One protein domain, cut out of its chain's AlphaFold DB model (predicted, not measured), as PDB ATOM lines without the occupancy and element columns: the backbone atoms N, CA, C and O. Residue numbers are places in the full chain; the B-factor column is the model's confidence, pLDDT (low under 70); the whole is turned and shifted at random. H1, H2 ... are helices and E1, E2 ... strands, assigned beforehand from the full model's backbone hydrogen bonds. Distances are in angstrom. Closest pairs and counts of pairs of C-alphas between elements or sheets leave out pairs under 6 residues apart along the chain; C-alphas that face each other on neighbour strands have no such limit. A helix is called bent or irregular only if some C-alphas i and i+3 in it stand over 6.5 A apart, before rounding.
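Overview. This is residues 107 to 239 of the 340 residues of an uncharacterized protein of Aerococcus urinae (UniProt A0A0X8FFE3). Two pairs of long helices spread apart as a V from a small two-stranded ribbon, E1 and E2: one arm is the hairpin of H3 and H4, the other is H1 beside H5. Short H2 packs on H1 near the ribbon, and residues 234 to 239 of H5 stick out at the far end of their arm. You see 133 residues, mostly helix by class, with five named helices and two antiparallel strands in the order H1, H2, E1, H3, H4, E2, H5. The whole is loose, with a radius of gyration of the C-alphas of 17.5 A and spans of 53 by 41 by 26 A.

Along the chain. Find the ribbon first: E1 is residues 146 to 150, from C-alpha 146 at (-8.793, 29.349, -31.902), and E2 is residues 214 to 218. From E1 the chain enters H3, residues 151 to 176, 37.2 A long; H4, residues 186 to 209, comes back over 35.2 A. H4 has a kink of 34 degrees near residue 202, yet it is neither bent nor irregular, but only just: C-alphas 201 and 204 are 6.5 A apart. From E2 the chain enters H5, residues 219 to 239, which runs 30.5 A to C-alpha 239 at (-17.923, 64.641, -30.597). H1, residues 107 to 136, starts at C-alpha 107 at (-25.427, 54.495, -22.249) and runs 41.6 A; H2 is residues 139 to 143.

Arrangement. Look across the antiparallel ribbon, where N 149 and O 215 are 2.8 A apart and N 217 and O 147 are 3.0 A apart, within hydrogen-bond range. Of the helices, H1 is the hub, touching three others. With residues 115 to 129 it touches H5, the closest C-alphas being those of Val 118 and Ile 226, 5.8 A apart; they run opposite ways at a tilt of 35.4 degrees, only just steep. With residues 120 to 124 it touches H4, at Tyr 124 and Pro 204, their closest C-alphas, 6.8 A apart, at a steep tilt of 48 degrees. With residues 128 to 136 it touches H2, at the C-alphas of Gly 132 and Ala 142, the closest, 4.6 A apart. H3 and H4 touch in their hairpin at a shallow tilt of 14 degrees, opposite ways, with the C-alphas of Phe 171 and Tyr 189 closest at 5.9 A. H5 is apart from H3 and from H4. Each O i to N i+4 pair is within hydrogen-bond range in H1, H2, H3 and H5, and 16 of 20 are in H4.

Size, cuts and confidence. The C-alphas of Tyr 136 and Tyr 177 are the two farthest apart, at 53.4 A. The printed part, residues 107 to 239, has no cut and no long link. Its mean pLDDT is 74.6, and you find values under 70 at residues 107 to 117, 120, 173 to 185, 204 to 213 and 236 to 239.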
ATOM      1  N   HIS A 107     -26.393  54.615 -21.153       57.94
ATOM      2  CA  HIS A 107     -25.427  54.495 -22.249       57.94
ATOM      3  C   HIS A 107     -23.972  54.563 -21.767       57.94
ATOM      4  O   HIS A 107     -23.102  53.867 -22.295       57.94
ATOM      5  N   THR A 108     -23.704  55.347 -20.724       59.47
ATOM      6  CA  THR A 108     -22.362  55.482 -20.156       59.47
ATOM      7  C   THR A 108     -21.947  54.190 -19.445       59.47
ATOM      8  O   THR A 108     -20.833  53.705 -19.642       59.47
ATOM      9  N   LEU A 109     -22.861  53.556 -18.701       60.19
ATOM     10  CA  LEU A 109     -22.609  52.273 -18.032       60.19
ATOM     11  C   LEU A 109     -22.369  51.134 -19.039       60.19
ATOM     12  O   LEU A 109     -21.433  50.350 -18.884       60.19
ATOM     13  N   THR A 110     -23.184  51.063 -20.098       62.34
ATOM     14  CA  THR A 110     -23.027  50.044 -21.154       62.34
ATOM     15  C   THR A 110     -21.701  50.200 -21.894       62.34
ATOM     16  O   THR A 110     -21.037  49.200 -22.167       62.34
ATOM     17  N   LYS A 111     -21.265  51.438 -22.151       65.50
ATOM     18  CA  LYS A 111     -19.950  51.739 -22.731       65.50
ATOM     19  C   LYS A 111     -18.806  51.216 -21.858       65.50
ATOM     20  O   LYS A 111     -17.895  50.581 -22.385       65.50
ATOM     21  N   TYR A 112     -18.855  51.431 -20.542       66.25
ATOM     22  CA  TYR A 112     -17.829  50.923 -19.623       66.25
ATOM     23  C   TYR A 112     -17.835  49.398 -19.506       66.25
ATOM     24  O   TYR A 112     -16.768  48.792 -19.457       66.25
ATOM     25  N   LEU A 113     -19.011  48.772 -19.518       66.19
ATOM     26  CA  LEU A 113     -19.131  47.314 -19.498       66.19
ATOM     27  C   LEU A 113     -18.573  46.678 -20.782       66.19
ATOM     28  O   LEU A 113     -17.837  45.693 -20.719       66.19
ATOM     29  N   LEU A 114     -18.863  47.270 -21.944       66.75
ATOM     30  CA  LEU A 114     -18.318  46.820 -23.225       66.75
ATOM     31  C   LEU A 114     -16.798  47.010 -23.264       66.75
ATOM     32  O   LEU A 114     -16.080  46.085 -23.630       66.75
ATOM     33  N   LEU A 115     -16.297  48.166 -22.818       67.81
ATOM     34  CA  LEU A 115     -14.863  48.431 -22.686       67.81
ATOM     35  C   LEU A 115     -14.168  47.388 -21.809       67.81
ATOM     36  O   LEU A 115     -13.102  46.883 -22.156       67.81
ATOM     37  N   PHE A 116     -14.783  47.066 -20.677       67.69
ATOM     38  CA  PHE A 116     -14.261  46.102 -19.728       67.69
ATOM     39  C   PHE A 116     -14.164  44.698 -20.346       67.69
ATOM     40  O   PHE A 116     -13.101  44.079 -20.283       67.69
ATOM     41  N   LEU A 117     -15.226  44.227 -21.012       67.31
ATOM     42  CA  LEU A 117     -15.218  42.948 -21.734       67.31
ATOM     43  C   LEU A 117     -14.134  42.927 -22.817       67.31
ATOM     44  O   LEU A 117     -13.372  41.969 -22.922       67.31
ATOM     45  N   VAL A 118     -14.019  44.009 -23.586       70.56
ATOM     46  CA  VAL A 118     -13.011  44.169 -24.640       70.56
ATOM     47  C   VAL A 118     -11.584  44.103 -24.079       70.56
ATOM     48  O   VAL A 118     -10.724  43.471 -24.689       70.56
ATOM     49  N   ILE A 119     -11.323  44.700 -22.913       71.31
ATOM     50  CA  ILE A 119     -10.007  44.649 -22.259       71.31
ATOM     51  C   ILE A 119      -9.719  43.247 -21.702       71.31
ATOM     52  O   ILE A 119      -8.634  42.719 -21.950       71.31
ATOM     53  N   SER A 120     -10.679  42.634 -21.001       69.12
ATOM     54  CA  SER A 120     -10.545  41.284 -20.427       69.12
ATOM     55  C   SER A 120     -10.230  40.246 -21.512       69.12
ATOM     56  O   SER A 120      -9.196  39.571 -21.478       69.12
ATOM     57  N   TYR A 121     -11.057  40.204 -22.561       72.81
ATOM     58  CA  TYR A 121     -10.862  39.283 -23.680       72.81
ATOM     59  C   TYR A 121      -9.701  39.672 -24.588       72.81
ATOM     60  O   TYR A 121      -9.091  38.793 -25.193       72.81
ATOM     61  N   GLY A 122      -9.346  40.956 -24.669       75.44
ATOM     62  CA  GLY A 122      -8.165  41.406 -25.399       75.44
ATOM     63  C   GLY A 122      -6.864  40.944 -24.758       75.44
ATOM     64  O   GLY A 122      -5.971  40.473 -25.465       75.44
ATOM     65  N   PHE A 123      -6.770  40.995 -23.429       75.38
ATOM     66  CA  PHE A 123      -5.623  40.451 -22.704       75.38
ATOM     67  C   PHE A 123      -5.503  38.936 -22.910       75.38
ATOM     68  O   PHE A 123      -4.422  38.418 -23.191       75.38
ATOM     69  N   TYR A 124      -6.631  38.230 -22.863       74.81
ATOM     70  CA  TYR A 124      -6.671  36.795 -23.117       74.81
ATOM     71  C   TYR A 124      -6.299  36.430 -24.568       74.81
ATOM     72  O   TYR A 124      -5.496  35.524 -24.799       74.81
ATOM     73  N   ALA A 125      -6.809  37.178 -25.549       76.94
ATOM     74  CA  ALA A 125      -6.461  37.010 -26.956       76.94
ATOM     75  C   ALA A 125      -4.964  37.244 -27.210       76.94
ATOM     76  O   ALA A 125      -4.358  36.497 -27.976       76.94
ATOM     77  N   LEU A 126      -4.346  38.218 -26.530       82.19
ATOM     78  CA  LEU A 126      -2.899  38.447 -26.588       82.19
ATOM     79  C   LEU A 126      -2.100  37.247 -26.067       82.19
ATOM     80  O   LEU A 126      -1.124  36.851 -26.704       82.19
ATOM     81  N   LEU A 127      -2.513  36.636 -24.953       78.81
ATOM     82  CA  LEU A 127      -1.826  35.461 -24.405       78.81
ATOM     83  C   LEU A 127      -1.851  34.273 -25.377       78.81
ATOM     84  O   LEU A 127      -0.800  33.697 -25.665       78.81
ATOM     85  N   ILE A 128      -3.022  33.938 -25.931       77.88
ATOM     86  CA  ILE A 128      -3.141  32.838 -26.904       77.88
ATOM     87  C   ILE A 128      -2.422  33.184 -28.216       77.88
ATOM     88  O   ILE A 128      -1.805  32.310 -28.828       77.88
ATOM     89  N   PHE A 129      -2.424  34.455 -28.624       82.38
ATOM     90  CA  PHE A 129      -1.659  34.920 -29.780       82.38
ATOM     91  C   PHE A 129      -0.158  34.683 -29.590       82.38
ATOM     92  O   PHE A 129       0.470  34.090 -30.462       82.38
ATOM     93  N   PHE A 130       0.419  35.076 -28.449       81.50
ATOM     94  CA  PHE A 130       1.841  34.839 -28.167       81.50
ATOM     95  C   PHE A 130       2.168  33.353 -28.017       81.50
ATOM     96  O   PHE A 130       3.218  32.913 -28.486       81.50
ATOM     97  N   GLN A 131       1.264  32.561 -27.436       79.81
ATOM     98  CA  GLN A 131       1.412  31.107 -27.398       79.81
ATOM     99  C   GLN A 131       1.442  30.515 -28.815       79.81
ATOM    100  O   GLN A 131       2.296  29.682 -29.114       79.81
ATOM    101  N   GLY A 132       0.552  30.964 -29.703       77.56
ATOM    102  CA  GLY A 132       0.538  30.545 -31.104       77.56
ATOM    103  C   GLY A 132       1.750  31.027 -31.887       77.56
ATOM    104  O   GLY A 132       2.309  30.266 -32.673       77.56
ATOM    105  N   LEU A 133       2.210  32.248 -31.627       84.44
ATOM    106  CA  LEU A 133       3.421  32.786 -32.228       84.44
ATOM    107  C   LEU A 133       4.644  31.947 -31.840       84.44
ATOM    108  O   LEU A 133       5.420  31.583 -32.714       84.44
ATOM    109  N   ASN A 134       4.783  31.598 -30.559       84.25
ATOM    110  CA  ASN A 134       5.903  30.799 -30.061       84.25
ATOM    111  C   ASN A 134       5.845  29.338 -30.545       84.25
ATOM    112  O   ASN A 134       6.868  28.746 -30.872       84.25
ATOM    113  N   ALA A 135       4.648  28.748 -30.616       83.94
ATOM    114  CA  ALA A 135       4.481  27.360 -31.045       83.94
ATOM    115  C   ALA A 135       4.664  27.171 -32.561       83.94
ATOM    116  O   ALA A 135       5.237  26.172 -32.990       83.94
ATOM    117  N   TYR A 136       4.171  28.114 -33.368       84.50
ATOM    118  CA  TYR A 136       4.101  27.967 -34.826       84.50
ATOM    119  C   TYR A 136       5.071  28.874 -35.595       84.50
ATOM    120  O   TYR A 136       5.190  28.729 -36.811       84.50
ATOM    121  N   ASN A 137       5.751  29.814 -34.924       83.56
ATOM    122  CA  ASN A 137       6.683  30.787 -35.518       83.56
ATOM    123  C   ASN A 137       6.122  31.520 -36.754       83.56
ATOM    124  O   ASN A 137       6.859  31.920 -37.653       83.56
ATOM    125  N   SER A 138       4.799  31.695 -36.818       87.38
ATOM    126  CA  SER A 138       4.100  32.294 -37.953       87.38
ATOM    127  C   SER A 138       2.992  33.218 -37.471       87.38
ATOM    128  O   SER A 138       2.077  32.799 -36.761       87.38
ATOM    129  N   LEU A 139       3.043  34.477 -37.913       81.81
ATOM    130  CA  LEU A 139       2.023  35.483 -37.611       81.81
ATOM    131  C   LEU A 139       0.644  35.070 -38.140       81.81
ATOM    132  O   LEU A 139      -0.356  35.221 -37.443       81.81
ATOM    133  N   GLY A 140       0.585  34.497 -39.347       83.12
ATOM    134  CA  GLY A 140      -0.676  34.064 -39.955       83.12
ATOM    135  C   GLY A 140      -1.359  32.942 -39.171       83.12
ATOM    136  O   GLY A 140      -2.584  32.924 -39.061       83.12
ATOM    137  N   GLN A 141      -0.584  32.029 -38.579       80.94
ATOM    138  CA  GLN A 141      -1.136  30.977 -37.720       80.94
ATOM    139  C   GLN A 141      -1.485  31.503 -36.323       80.94
ATOM    140  O   GLN A 141      -2.507  31.107 -35.769       80.94
ATOM    141  N   ALA A 142      -0.717  32.459 -35.794       81.00
ATOM    142  CA  ALA A 142      -1.020  33.116 -34.525       81.00
ATOM    143  C   ALA A 142      -2.345  33.905 -34.565       81.00
ATOM    144  O   ALA A 142      -3.118  33.841 -33.615       81.00
ATOM    145  N   PHE A 143      -2.674  34.588 -35.668       81.38
ATOM    146  CA  PHE A 143      -3.969  35.279 -35.815       81.38
ATOM    147  C   PHE A 143      -5.167  34.337 -36.006       81.38
ATOM    148  O   PHE A 143      -6.301  34.706 -35.690       81.38
ATOM    149  N   ASN A 144      -4.921  33.127 -36.513       83.56
ATOM    150  CA  ASN A 144      -5.939  32.096 -36.730       83.56
ATOM    151  C   ASN A 144      -6.036  31.088 -35.577       83.56
ATOM    152  O   ASN A 144      -6.820  30.142 -35.663       83.56
ATOM    153  N   MET A 145      -5.272  31.285 -34.497       79.00
ATOM    154  CA  MET A 145      -5.401  30.479 -33.287       79.00
ATOM    155  C   MET A 145      -6.855  30.531 -32.795       79.00
ATOM    156  O   MET A 145      -7.442  31.618 -32.720       79.00
ATOM    157  N   PRO A 146      -7.458  29.377 -32.467       80.25
ATOM    158  CA  PRO A 146      -8.793  29.349 -31.902       80.25
ATOM    159  C   PRO A 146      -8.738  29.844 -30.457       80.25
ATOM    160  O   PRO A 146      -8.132  29.203 -29.601       80.25
ATOM    161  N   LEU A 147      -9.414  30.956 -30.184       77.69
ATOM    162  CA  LEU A 147      -9.690  31.438 -28.841       77.69
ATOM    163  C   LEU A 147     -10.907  30.678 -28.292       77.69
ATOM    164  O   LEU A 147     -12.009  30.834 -28.835       77.69
ATOM    165  N   PRO A 148     -10.747  29.839 -27.260       75.00
ATOM    166  CA  PRO A 148     -11.876  29.168 -26.641       75.00
ATOM    167  C   PRO A 148     -12.605  30.147 -25.718       75.00
ATOM    168  O   PRO A 148     -12.068  30.599 -24.713       75.00
ATOM    169  N   LEU A 149     -13.847  30.462 -26.066       74.62
ATOM    170  CA  LEU A 149     -14.770  31.238 -25.248       74.62
ATOM    171  C   LEU A 149     -15.749  30.288 -24.573       74.62
ATOM    172  O   LEU A 149     -16.600  29.691 -25.235       74.62
ATOM    173  N   SER A 150     -15.639  30.140 -23.257       77.75
ATOM    174  CA  SER A 150     -16.639  29.412 -22.476       77.75
ATOM    175  C   SER A 150     -17.842  30.310 -22.199       77.75
ATOM    176  O   SER A 150     -17.690  31.391 -21.632       77.75
ATOM    177  N   ILE A 151     -19.050  29.842 -22.528       76.94
ATOM    178  CA  ILE A 151     -20.302  30.553 -22.201       76.94
ATOM    179  C   ILE A 151     -20.462  30.708 -20.679       76.94
ATOM    180  O   ILE A 151     -20.912  31.744 -20.194       76.94
ATOM    181  N   LEU A 152     -20.051  29.693 -19.913       77.12
ATOM    182  CA  LEU A 152     -20.056  29.755 -18.452       77.12
ATOM    183  C   LEU A 152     -19.001  30.743 -17.931       77.12
ATOM    184  O   LEU A 152     -19.276  31.489 -16.993       77.12
ATOM    185  N   GLY A 153     -17.827  30.780 -18.572       77.12
ATOM    186  CA  GLY A 153     -16.781  31.770 -18.297       77.12
ATOM    187  C   GLY A 153     -17.262  33.203 -18.533       77.12
ATOM    188  O   GLY A 153     -17.095  34.043 -17.657       77.12
ATOM    189  N   LEU A 154     -17.962  33.453 -19.644       77.62
ATOM    190  CA  LEU A 154     -18.583  34.747 -19.957       77.62
ATOM    191  C   LEU A 154     -19.567  35.200 -18.870       77.62
ATOM    192  O   LEU A 154     -19.563  36.362 -18.470       77.62
ATOM    193  N   LEU A 155     -20.403  34.288 -18.371       80.44
ATOM    194  CA  LEU A 155     -21.371  34.599 -17.317       80.44
ATOM    195  C   LEU A 155     -20.678  34.895 -15.978       80.44
ATOM    196  O   LEU A 155     -21.076  35.818 -15.264       80.44
ATOM    197  N   LEU A 156     -19.616  34.152 -15.658       81.50
ATOM    198  CA  LEU A 156     -18.798  34.394 -14.471       81.50
ATOM    199  C   LEU A 156     -18.045  35.729 -14.560       81.50
ATOM    200  O   LEU A 156     -17.999  36.473 -13.582       81.50
ATOM    201  N   GLU A 157     -17.509  36.072 -15.728       78.31
ATOM    202  CA  GLU A 157     -16.874  37.369 -15.967       78.31
ATOM    203  C   GLU A 157     -17.864  38.523 -15.882       78.31
ATOM    204  O   GLU A 157     -17.541  39.549 -15.286       78.31
ATOM    205  N   LEU A 158     -19.085  38.365 -16.399       80.38
ATOM    206  CA  LEU A 158     -20.142  39.365 -16.237       80.38
ATOM    207  C   LEU A 158     -20.433  39.613 -14.750       80.38
ATOM    208  O   LEU A 158     -20.512  40.763 -14.316       80.38
ATOM    209  N   LEU A 159     -20.539  38.546 -13.953       82.62
ATOM    210  CA  LEU A 159     -20.749  38.657 -12.510       82.62
ATOM    211  C   LEU A 159     -19.575  39.369 -11.822       82.62
ATOM    212  O   LEU A 159     -19.794  40.297 -11.041       82.62
ATOM    213  N   LEU A 160     -18.336  38.982 -12.146       83.62
ATOM    214  CA  LEU A 160     -17.129  39.638 -11.636       83.62
ATOM    215  C   LEU A 160     -17.061  41.114 -12.047       83.62
ATOM    216  O   LEU A 160     -16.640  41.937 -11.243       83.62
ATOM    217  N   SER A 161     -17.532  41.463 -13.246       78.06
ATOM    218  CA  SER A 161     -17.611  42.848 -13.734       78.06
ATOM    219  C   SER A 161     -18.577  43.679 -12.898       78.06
ATOM    220  O   SER A 161     -18.247  44.784 -12.471       78.06
ATOM    221  N   ILE A 162     -19.770  43.140 -12.631       78.62
ATOM    222  CA  ILE A 162     -20.780  43.809 -11.803       78.62
ATOM    223  C   ILE A 162     -20.231  44.018 -10.388       78.62
ATOM    224  O   ILE A 162     -20.345  45.115  -9.839       78.62
ATOM    225  N   MET A 163     -19.582  42.998  -9.819       80.69
ATOM    226  CA  MET A 163     -18.928  43.111  -8.514       80.69
ATOM    227  C   MET A 163     -17.795  44.143  -8.531       80.69
ATOM    228  O   MET A 163     -17.713  44.965  -7.622       80.69
ATOM    229  N   PHE A 164     -16.950  44.141  -9.561       82.88
ATOM    230  CA  PHE A 164     -15.866  45.107  -9.723       82.88
ATOM    231  C   PHE A 164     -16.400  46.540  -9.737       82.88
ATOM    232  O   PHE A 164     -15.947  47.364  -8.946       82.88
ATOM    233  N   ILE A 165     -17.405  46.823 -10.573       77.50
ATOM    234  CA  ILE A 165     -18.036  48.147 -10.664       77.50
ATOM    235  C   ILE A 165     -18.610  48.557  -9.306       77.50
ATOM    236  O   ILE A 165     -18.381  49.680  -8.862       77.50
ATOM    237  N   PHE A 166     -19.307  47.646  -8.625       78.19
ATOM    238  CA  PHE A 166     -19.870  47.905  -7.303       78.19
ATOM    239  C   PHE A 166     -18.792  48.294  -6.280       78.19
ATOM    240  O   PHE A 166     -18.932  49.307  -5.596       78.19
ATOM    241  N   PHE A 167     -17.698  47.534  -6.195       78.88
ATOM    242  CA  PHE A 167     -16.632  47.806  -5.226       78.88
ATOM    243  C   PHE A 167     -15.790  49.030  -5.585       78.88
ATOM    244  O   PHE A 167     -15.405  49.771  -4.684       78.88
ATOM    245  N   VAL A 168     -15.544  49.288  -6.873       78.62
ATOM    246  CA  VAL A 168     -14.879  50.518  -7.331       78.62
ATOM    247  C   VAL A 168     -15.732  51.738  -7.014       78.62
ATOM    248  O   VAL A 168     -15.205  52.717  -6.500       78.62
ATOM    249  N   PHE A 169     -17.042  51.678  -7.261       72.88
ATOM    250  CA  PHE A 169     -17.958  52.759  -6.902       72.88
ATOM    251  C   PHE A 169     -17.975  52.992  -5.388       72.88
ATOM    252  O   PHE A 169     -17.870  54.129  -4.936       72.88
ATOM    253  N   GLN A 170     -18.032  51.914  -4.601       73.31
ATOM    254  CA  GLN A 170     -17.994  51.999  -3.144       73.31
ATOM    255  C   GLN A 170     -16.676  52.605  -2.636       73.31
ATOM    256  O   GLN A 170     -16.714  53.440  -1.735       73.31
ATOM    257  N   PHE A 171     -15.540  52.229  -3.235       76.62
ATOM    258  CA  PHE A 171     -14.215  52.760  -2.907       76.62
ATOM    259  C   PHE A 171     -14.037  54.226  -3.322       76.62
ATOM    260  O   PHE A 171     -13.547  55.031  -2.536       76.62
ATOM    261  N   ALA A 172     -14.435  54.589  -4.545       70.88
ATOM    262  CA  ALA A 172     -14.365  55.969  -5.029       70.88
ATOM    263  C   ALA A 172     -15.186  56.884  -4.119       70.88
ATOM    264  O   ALA A 172     -14.691  57.890  -3.623       70.88
ATOM    265  N   ARG A 173     -16.400  56.444  -3.785       66.38
ATOM    266  CA  ARG A 173     -17.292  57.160  -2.888       66.38
ATOM    267  C   ARG A 173     -16.705  57.322  -1.487       66.38
ATOM    268  O   ARG A 173     -16.721  58.422  -0.950       66.38
ATOM    269  N   SER A 174     -16.196  56.257  -0.875       67.00
ATOM    270  CA  SER A 174     -15.601  56.354   0.462       67.00
ATOM    271  C   SER A 174     -14.336  57.222   0.473       67.00
ATOM    272  O   SER A 174     -14.098  57.939   1.443       67.00
ATOM    273  N   SER A 175     -13.568  57.214  -0.620       65.06
ATOM    274  CA  SER A 175     -12.401  58.078  -0.813       65.06
ATOM    275  C   SER A 175     -12.776  59.551  -1.026       65.06
ATOM    276  O   SER A 175     -12.066  60.428  -0.532       65.06
ATOM    277  N   ASP A 176     -13.874  59.845  -1.727       57.75
ATOM    278  CA  ASP A 176     -14.365  61.217  -1.946       57.75
ATOM    279  C   ASP A 176     -14.839  61.870  -0.639       57.75
ATOM    280  O   ASP A 176     -14.667  63.071  -0.435       57.75
ATOM    281  N   TYR A 177     -15.336  61.065   0.305       54.06
ATOM    282  CA  TYR A 177     -15.672  61.509   1.663       54.06
ATOM    283  C   TYR A 177     -14.471  61.621   2.606       54.06
ATOM    284  O   TYR A 177     -14.633  61.916   3.792       54.06
ATOM    285  N   GLY A 178     -13.259  61.466   2.074       51.06
ATOM    286  CA  GLY A 178     -12.051  61.909   2.738       51.06
ATOM    287  C   GLY A 178     -11.396  60.914   3.682       51.06
ATOM    288  O   GLY A 178     -10.413  61.316   4.310       51.06
ATOM    289  N   ASP A 179     -11.880  59.675   3.732       55.72
ATOM    290  CA  ASP A 179     -11.105  58.555   4.252       55.72
ATOM    291  C   ASP A 179      -9.919  58.347   3.304       55.72
ATOM    292  O   ASP A 179     -10.097  58.081   2.107       55.72
ATOM    293  N   ALA A 180      -8.695  58.482   3.815       58.91
ATOM    294  CA  ALA A 180      -7.527  58.113   3.030       58.91
ATOM    295  C   ALA A 180      -7.635  56.638   2.592       58.91
ATOM    296  O   ALA A 180      -8.308  55.823   3.224       58.91
ATOM    297  N   TRP A 181      -6.956  56.261   1.506       58.41
ATOM    298  CA  TRP A 181      -6.976  54.885   0.983       58.41
ATOM    299  C   TRP A 181      -6.623  53.813   2.039       58.41
ATOM    300  O   TRP A 181      -6.988  52.649   1.882       58.41
ATOM    301  N   ASN A 182      -5.925  54.210   3.109       64.75
ATOM    302  CA  ASN A 182      -5.488  53.387   4.234       64.75
ATOM    303  C   ASN A 182      -6.316  53.565   5.526       64.75
ATOM    304  O   ASN A 182      -6.016  52.897   6.515       64.75
ATOM    305  N   GLU A 183      -7.324  54.438   5.553       59.88
ATOM    306  CA  GLU A 183      -8.147  54.696   6.740       59.88
ATOM    307  C   GLU A 183      -9.450  53.878   6.725       59.88
ATOM    308  O   GLU A 183     -10.054  53.605   5.683       59.88
ATOM    309  N   GLY A 184      -9.876  53.440   7.914       69.69
ATOM    310  CA  GLY A 184     -11.114  52.681   8.102       69.69
ATOM    311  C   GLY A 184     -11.131  51.323   7.386       69.69
ATOM    312  O   GLY A 184     -10.188  50.536   7.477       69.69
ATOM    313  N   TYR A 185     -12.235  51.034   6.690       68.44
ATOM    314  CA  TYR A 185     -12.432  49.809   5.900       68.44
ATOM    315  C   TYR A 185     -12.109  50.000   4.405       68.44
ATOM    316  O   TYR A 185     -12.304  49.073   3.619       68.44
ATOM    317  N   ASN A 186     -11.583  51.158   3.984       70.56
ATOM    318  CA  ASN A 186     -11.348  51.440   2.561       70.56
ATOM    319  C   ASN A 186     -10.269  50.562   1.928       70.56
ATOM    320  O   ASN A 186     -10.402  50.156   0.771       70.56
ATOM    321  N   TRP A 187      -9.251  50.189   2.702       78.75
ATOM    322  CA  TRP A 187      -8.232  49.237   2.263       78.75
ATOM    323  C   TRP A 187      -8.835  47.861   1.933       78.75
ATOM    324  O   TRP A 187      -8.343  47.177   1.039       78.75
ATOM    325  N   VAL A 188      -9.933  47.467   2.595       82.19
ATOM    326  CA  VAL A 188     -10.634  46.204   2.314       82.19
ATOM    327  C   VAL A 188     -11.257  46.247   0.922       82.19
ATOM    328  O   VAL A 188     -11.147  45.271   0.182       82.19
ATOM    329  N   TYR A 189     -11.844  47.379   0.520       81.38
ATOM    330  CA  TYR A 189     -12.356  47.539  -0.842       81.38
ATOM    331  C   TYR A 189     -11.230  47.453  -1.877       81.38
ATOM    332  O   TYR A 189     -11.400  46.757  -2.872       81.38
ATOM    333  N   LEU A 190     -10.056  48.050  -1.626       82.88
ATOM    334  CA  LEU A 190      -8.889  47.897  -2.511       82.88
ATOM    335  C   LEU A 190      -8.423  46.447  -2.627       82.88
ATOM    336  O   LEU A 190      -8.156  45.975  -3.733       82.88
ATOM    337  N   VAL A 191      -8.353  45.721  -1.511       86.12
ATOM    338  CA  VAL A 191      -7.994  44.296  -1.515       86.12
ATOM    339  C   VAL A 191      -9.010  43.494  -2.327       86.12
ATOM    340  O   VAL A 191      -8.612  42.708  -3.183       86.12
ATOM    341  N   ILE A 192     -10.310  43.734  -2.133       86.38
ATOM    342  CA  ILE A 192     -11.373  43.065  -2.894       86.38
ATOM    343  C   ILE A 192     -11.284  43.401  -4.388       86.38
ATOM    344  O   ILE A 192     -11.326  42.490  -5.209       86.38
ATOM    345  N   ILE A 193     -11.101  44.673  -4.752       85.50
ATOM    346  CA  ILE A 193     -10.912  45.113  -6.144       85.50
ATOM    347  C   ILE A 193      -9.712  44.389  -6.769       85.50
ATOM    348  O   ILE A 193      -9.808  43.884  -7.885       85.50
ATOM    349  N   THR A 194      -8.606  44.279  -6.031       85.38
ATOM    350  CA  THR A 194      -7.389  43.597  -6.493       85.38
ATOM    351  C   THR A 194      -7.622  42.097  -6.690       85.38
ATOM    352  O   THR A 194      -7.210  41.539  -7.707       85.38
ATOM    353  N   ILE A 195      -8.327  41.441  -5.761       88.62
ATOM    354  CA  ILE A 195      -8.710  40.026  -5.883       88.62
ATOM    355  C   ILE A 195      -9.624  39.820  -7.094       88.62
ATOM    356  O   ILE A 195      -9.419  38.876  -7.852       88.62
ATOM    357  N   ILE A 196     -10.603  40.702  -7.306       86.19
ATOM    358  CA  ILE A 196     -11.509  40.624  -8.455       86.19
ATOM    359  C   ILE A 196     -10.726  40.783  -9.762       86.19
ATOM    360  O   ILE A 196     -10.908  39.964 -10.657       86.19
ATOM    361  N   LEU A 197      -9.804  41.749  -9.867       84.25
ATOM    362  CA  LEU A 197      -8.931  41.908 -11.041       84.25
ATOM    363  C   LEU A 197      -8.089  40.657 -11.319       84.25
ATOM    364  O   LEU A 197      -7.962  40.233 -12.467       84.25
ATOM    365  N   LEU A 198      -7.552  40.035 -10.270       85.00
ATOM    366  CA  LEU A 198      -6.796  38.792 -10.388       85.00
ATOM    367  C   LEU A 198      -7.689  37.626 -10.849       85.00
ATOM    368  O   LEU A 198      -7.286  36.852 -11.718       85.00
ATOM    369  N   LEU A 199      -8.911  37.520 -10.318       83.12
ATOM    370  CA  LEU A 199      -9.895  36.523 -10.746       83.12
ATOM    371  C   LEU A 199     -10.322  36.735 -12.199       83.12
ATOM    372  O   LEU A 199     -10.394  35.762 -12.939       83.12
ATOM    373  N   ILE A 200     -10.536  37.980 -12.632       78.75
ATOM    374  CA  ILE A 200     -10.847  38.317 -14.029       78.75
ATOM    375  C   ILE A 200      -9.738  37.820 -14.962       78.75
ATOM    376  O   ILE A 200     -10.038  37.265 -16.009       78.75
ATOM    377  N   GLY A 201      -8.466  37.944 -14.575       73.62
ATOM    378  CA  GLY A 201      -7.356  37.388 -15.357       73.62
ATOM    379  C   GLY A 201      -7.285  35.854 -15.345       73.62
ATOM    380  O   GLY A 201      -6.859  35.246 -16.327       73.62
ATOM    381  N   LEU A 202      -7.707  35.209 -14.253       77.31
ATOM    382  CA  LEU A 202      -7.636  33.751 -14.074       77.31
ATOM    383  C   LEU A 202      -8.831  32.983 -14.649       77.31
ATOM    384  O   LEU A 202      -8.662  31.843 -15.081       77.31
ATOM    385  N   VAL A 203     -10.034  33.558 -14.659       75.69
ATOM    386  CA  VAL A 203     -11.247  32.900 -15.176       75.69
ATOM    387  C   VAL A 203     -11.097  32.452 -16.640       75.69
ATOM    388  O   VAL A 203     -11.369  31.274 -16.911       75.69
ATOM    389  N   PRO A 204     -10.574  33.281 -17.565       67.88
ATOM    390  CA  PRO A 204     -10.281  32.853 -18.930       67.88
ATOM    391  C   PRO A 204      -9.296  31.678 -18.978       67.88
ATOM    392  O   PRO A 204      -9.434  30.772 -19.800       67.88
ATOM    393  N   TYR A 205      -8.322  31.641 -18.063       69.50
ATOM    394  CA  TYR A 205      -7.341  30.560 -17.988       69.50
ATOM    395  C   TYR A 205      -7.980  29.239 -17.540       69.50
ATOM    396  O   TYR A 205      -7.775  28.210 -18.179       69.50
ATOM    397  N   PHE A 206      -8.822  29.246 -16.502       66.50
ATOM    398  CA  PHE A 206      -9.550  28.039 -16.088       66.50
ATOM    399  C   PHE A 206     -10.564  27.571 -17.136       66.50
ATOM    400  O   PHE A 206     -10.826  26.371 -17.239       66.50
ATOM    401  N   SER A 207     -11.080  28.482 -17.963       63.34
ATOM    402  CA  SER A 207     -11.961  28.114 -19.072       63.34
ATOM    403  C   SER A 207     -11.271  27.256 -20.150       63.34
ATOM    404  O   SER A 207     -11.945  26.499 -20.843       63.34
ATOM    405  N   LEU A 208      -9.929  27.269 -20.228       61.53
ATOM    406  CA  LEU A 208      -9.151  26.346 -21.074       61.53
ATOM    407  C   LEU A 208      -9.195  24.898 -20.579       61.53
ATOM    408  O   LEU A 208      -9.134  23.969 -21.385       61.53
ATOM    409  N   LEU A 209      -9.270  24.706 -19.260       66.44
ATOM    410  CA  LEU A 209      -9.251  23.384 -18.630       66.44
ATOM    411  C   LEU A 209     -10.624  22.707 -18.713       66.44
ATOM    412  O   LEU A 209     -10.706  21.493 -18.890       66.44
ATOM    413  N   TYR A 210     -11.701  23.490 -18.636       63.56
ATOM    414  CA  TYR A 210     -13.073  22.995 -18.695       63.56
ATOM    415  C   TYR A 210     -13.682  23.249 -20.078       63.56
ATOM    416  O   TYR A 210     -14.259  24.299 -20.342       63.56
ATOM    417  N   GLN A 211     -13.604  22.254 -20.967       64.62
ATOM    418  CA  GLN A 211     -14.138  22.316 -22.340       64.62
ATOM    419  C   GLN A 211     -15.676  22.205 -22.428       64.62
ATOM    420  O   GLN A 211     -16.219  21.610 -23.359       64.62
ATOM    421  N   VAL A 212     -16.408  22.758 -21.463       61.22
ATOM    422  CA  VAL A 212     -17.875  22.714 -21.438       61.22
ATOM    423  C   VAL A 212     -18.425  23.978 -22.101       61.22
ATOM    424  O   VAL A 212     -18.103  25.086 -21.675       61.22
ATOM    425  N   LEU A 213     -19.269  23.808 -23.131       65.06
ATOM    426  CA  LEU A 213     -19.931  24.900 -23.868       65.06
ATOM    427  C   LEU A 213     -18.942  25.963 -24.386       65.06
ATOM    428  O   LEU A 213     -19.060  27.150 -24.082       65.06
ATOM    429  N   VAL A 214     -17.946  25.513 -25.155       72.56
ATOM    430  CA  VAL A 214     -16.896  26.370 -25.722       72.56
ATOM    431  C   VAL A 214     -17.207  26.733 -27.170       72.56
ATOM    432  O   VAL A 214     -17.374  25.856 -28.019       72.56
ATOM    433  N   ILE A 215     -17.206  28.029 -27.465       78.00
ATOM    434  CA  ILE A 215     -17.229  28.579 -28.822       78.00
ATOM    435  C   ILE A 215     -15.791  28.943 -29.188       78.00
ATOM    436  O   ILE A 215     -15.110  29.628 -28.432       78.00
ATOM    437  N   LYS A 216     -15.303  28.477 -30.338       80.31
ATOM    438  CA  LYS A 216     -13.956  28.813 -30.817       80.31
ATOM    439  C   LYS A 216     -14.057  29.963 -31.804       80.31
ATOM    440  O   LYS A 216     -14.597  29.778 -32.892       80.31
ATOM    441  N   LEU A 217     -13.540  31.128 -31.427       79.94
ATOM    442  CA  LEU A 217     -13.445  32.278 -32.325       79.94
ATOM    443  C   LEU A 217     -11.991  32.492 -32.743       79.94
ATOM    444  O   LEU A 217     -11.095  32.316 -31.921       79.94
ATOM    445  N   PRO A 218     -11.722  32.870 -33.999       83.25
ATOM    446  CA  PRO A 218     -10.371  33.219 -34.392       83.25
ATOM    447  C   PRO A 218      -9.970  34.547 -33.738       83.25
ATOM    448  O   PRO A 218     -10.767  35.485 -33.650       83.25
ATOM    449  N   ILE A 219      -8.718  34.635 -33.294       83.19
ATOM    450  CA  ILE A 219      -8.196  35.788 -32.546       83.19
ATOM    451  C   ILE A 219      -8.357  37.115 -33.302       83.19
ATOM    452  O   ILE A 219      -8.659  38.141 -32.688       83.19
ATOM    453  N   TRP A 220      -8.213  37.116 -34.631       82.50
ATOM    454  CA  TRP A 220      -8.373  38.334 -35.434       82.50
ATOM    455  C   TRP A 220      -9.755  38.991 -35.273       82.50
ATOM    456  O   TRP A 220      -9.850  40.217 -35.320       82.50
ATOM    457  N   LEU A 221     -10.814  38.209 -35.026       81.75
ATOM    458  CA  LEU A 221     -12.178  38.722 -34.844       81.75
ATOM    459  C   LEU A 221     -12.290  39.517 -33.535       81.75
ATOM    460  O   LEU A 221     -12.903  40.584 -33.499       81.75
ATOM    461  N   VAL A 222     -11.624  39.047 -32.478       79.62
ATOM    462  CA  VAL A 222     -11.561  39.743 -31.185       79.62
ATOM    463  C   VAL A 222     -10.746  41.032 -31.301       79.62
ATOM    464  O   VAL A 222     -11.179  42.073 -30.809       79.62
ATOM    465  N   PHE A 223      -9.618  41.013 -32.019       80.25
ATOM    466  CA  PHE A 223      -8.855  42.236 -32.291       80.25
ATOM    467  C   PHE A 223      -9.640  43.263 -33.104       80.25
ATOM    468  O   PHE A 223      -9.564  44.453 -32.803       80.25
ATOM    469  N   LEU A 224     -10.432  42.825 -34.083       83.44
ATOM    470  CA  LEU A 224     -11.299  43.715 -34.854       83.44
ATOM    471  C   LEU A 224     -12.350  44.378 -33.951       83.44
ATOM    472  O   LEU A 224     -12.537  45.591 -34.033       83.44
ATOM    473  N   LEU A 225     -12.965  43.623 -33.035       80.81
ATOM    474  CA  LEU A 225     -13.884  44.175 -32.031       80.81
ATOM    475  C   LEU A 225     -13.204  45.196 -31.110       80.81
ATOM    476  O   LEU A 225     -13.781  46.252 -30.854       80.81
ATOM    477  N   ILE A 226     -11.974  44.928 -30.656       78.44
ATOM    478  CA  ILE A 226     -11.188  45.880 -29.852       78.44
ATOM    479  C   ILE A 226     -10.920  47.166 -30.641       78.44
ATOM    480  O   ILE A 226     -11.079  48.272 -30.116       78.44
ATOM    481  N   LEU A 227     -10.542  47.041 -31.910       80.25
ATOM    482  CA  LEU A 227     -10.230  48.175 -32.778       80.25
ATOM    483  C   LEU A 227     -11.486  49.013 -33.073       80.25
ATOM    484  O   LEU A 227     -11.454  50.237 -32.965       80.25
ATOM    485  N   ALA A 228     -12.621  48.365 -33.335       79.75
ATOM    486  CA  ALA A 228     -13.907  49.037 -33.509       79.75
ATOM    487  C   ALA A 228     -14.372  49.746 -32.225       79.75
ATOM    488  O   ALA A 228     -14.771  50.910 -32.271       79.75
ATOM    489  N   ALA A 229     -14.272  49.078 -31.070       74.06
ATOM    490  CA  ALA A 229     -14.641  49.656 -29.781       74.06
ATOM    491  C   ALA A 229     -13.751  50.858 -29.434       74.06
ATOM    492  O   ALA A 229     -14.258  51.929 -29.119       74.06
ATOM    493  N   SER A 230     -12.429  50.723 -29.547       72.44
ATOM    494  CA  SER A 230     -11.483  51.825 -29.311       72.44
ATOM    495  C   SER A 230     -11.694  53.000 -30.268       72.44
ATOM    496  O   SER A 230     -11.717  54.149 -29.818       72.44
ATOM    497  N   GLY A 231     -11.944  52.731 -31.552       76.62
ATOM    498  CA  GLY A 231     -12.314  53.747 -32.536       76.62
ATOM    499  C   GLY A 231     -13.595  54.491 -32.154       76.62
ATOM    500  O   GLY A 231     -13.620  55.721 -32.185       76.62
ATOM    501  N   TYR A 232     -14.623  53.769 -31.698       76.62
ATOM    502  CA  TYR A 232     -15.868  54.362 -31.205       76.62
ATOM    503  C   TYR A 232     -15.644  55.285 -29.998       76.62
ATOM    504  O   TYR A 232     -16.186  56.385 -29.960       76.62
ATOM    505  N   LEU A 233     -14.804  54.897 -29.034       71.62
ATOM    506  CA  LEU A 233     -14.508  55.741 -27.865       71.62
ATOM    507  C   LEU A 233     -13.782  57.033 -28.240       71.62
ATOM    508  O   LEU A 233     -14.062  58.086 -27.664       71.62
ATOM    509  N   VAL A 234     -12.819  56.943 -29.160       72.62
ATOM    510  CA  VAL A 234     -12.058  58.101 -29.644       72.62
ATOM    511  C   VAL A 234     -12.981  59.039 -30.418       72.62
ATOM    512  O   VAL A 234     -12.929  60.251 -30.213       72.62
ATOM    513  N   TYR A 235     -13.862  58.478 -31.246       71.44
ATOM    514  CA  TYR A 235     -14.860  59.224 -32.005       71.44
ATOM    515  C   TYR A 235     -15.884  59.924 -31.099       71.44
ATOM    516  O   TYR A 235     -16.119  61.123 -31.242       71.44
ATOM    517  N   ASP A 236     -16.424  59.221 -30.103       67.06
ATOM    518  CA  ASP A 236     -17.368  59.777 -29.128       67.06
ATOM    519  C   ASP A 236     -16.732  60.897 -28.285       67.06
ATOM    520  O   ASP A 236     -17.325  61.956 -28.077       67.06
ATOM    521  N   LYS A 237     -15.469  60.728 -27.872       62.62
ATOM    522  CA  LYS A 237     -14.715  61.777 -27.164       62.62
ATOM    523  C   LYS A 237     -14.435  63.001 -28.048       62.62
ATOM    524  O   LYS A 237     -14.335  64.112 -27.531       62.62
ATOM    525  N   ALA A 238     -14.302  62.812 -29.361       61.47
ATOM    526  CA  ALA A 238     -14.136  63.906 -30.315       61.47
ATOM    527  C   ALA A 238     -15.448  64.675 -30.571       61.47
ATOM    528  O   ALA A 238     -15.401  65.877 -30.840       61.47
ATOM    529  N   LEU A 239     -16.605  64.014 -30.462       55.78
ATOM    530  CA  LEU A 239     -17.923  64.641 -30.597       55.78
ATOM    531  C   LEU A 239     -18.372  65.364 -29.321       55.78
ATOM    532  O   LEU A 239     -18.809  66.508 -29.407       55.78
TER     533      LEU A 239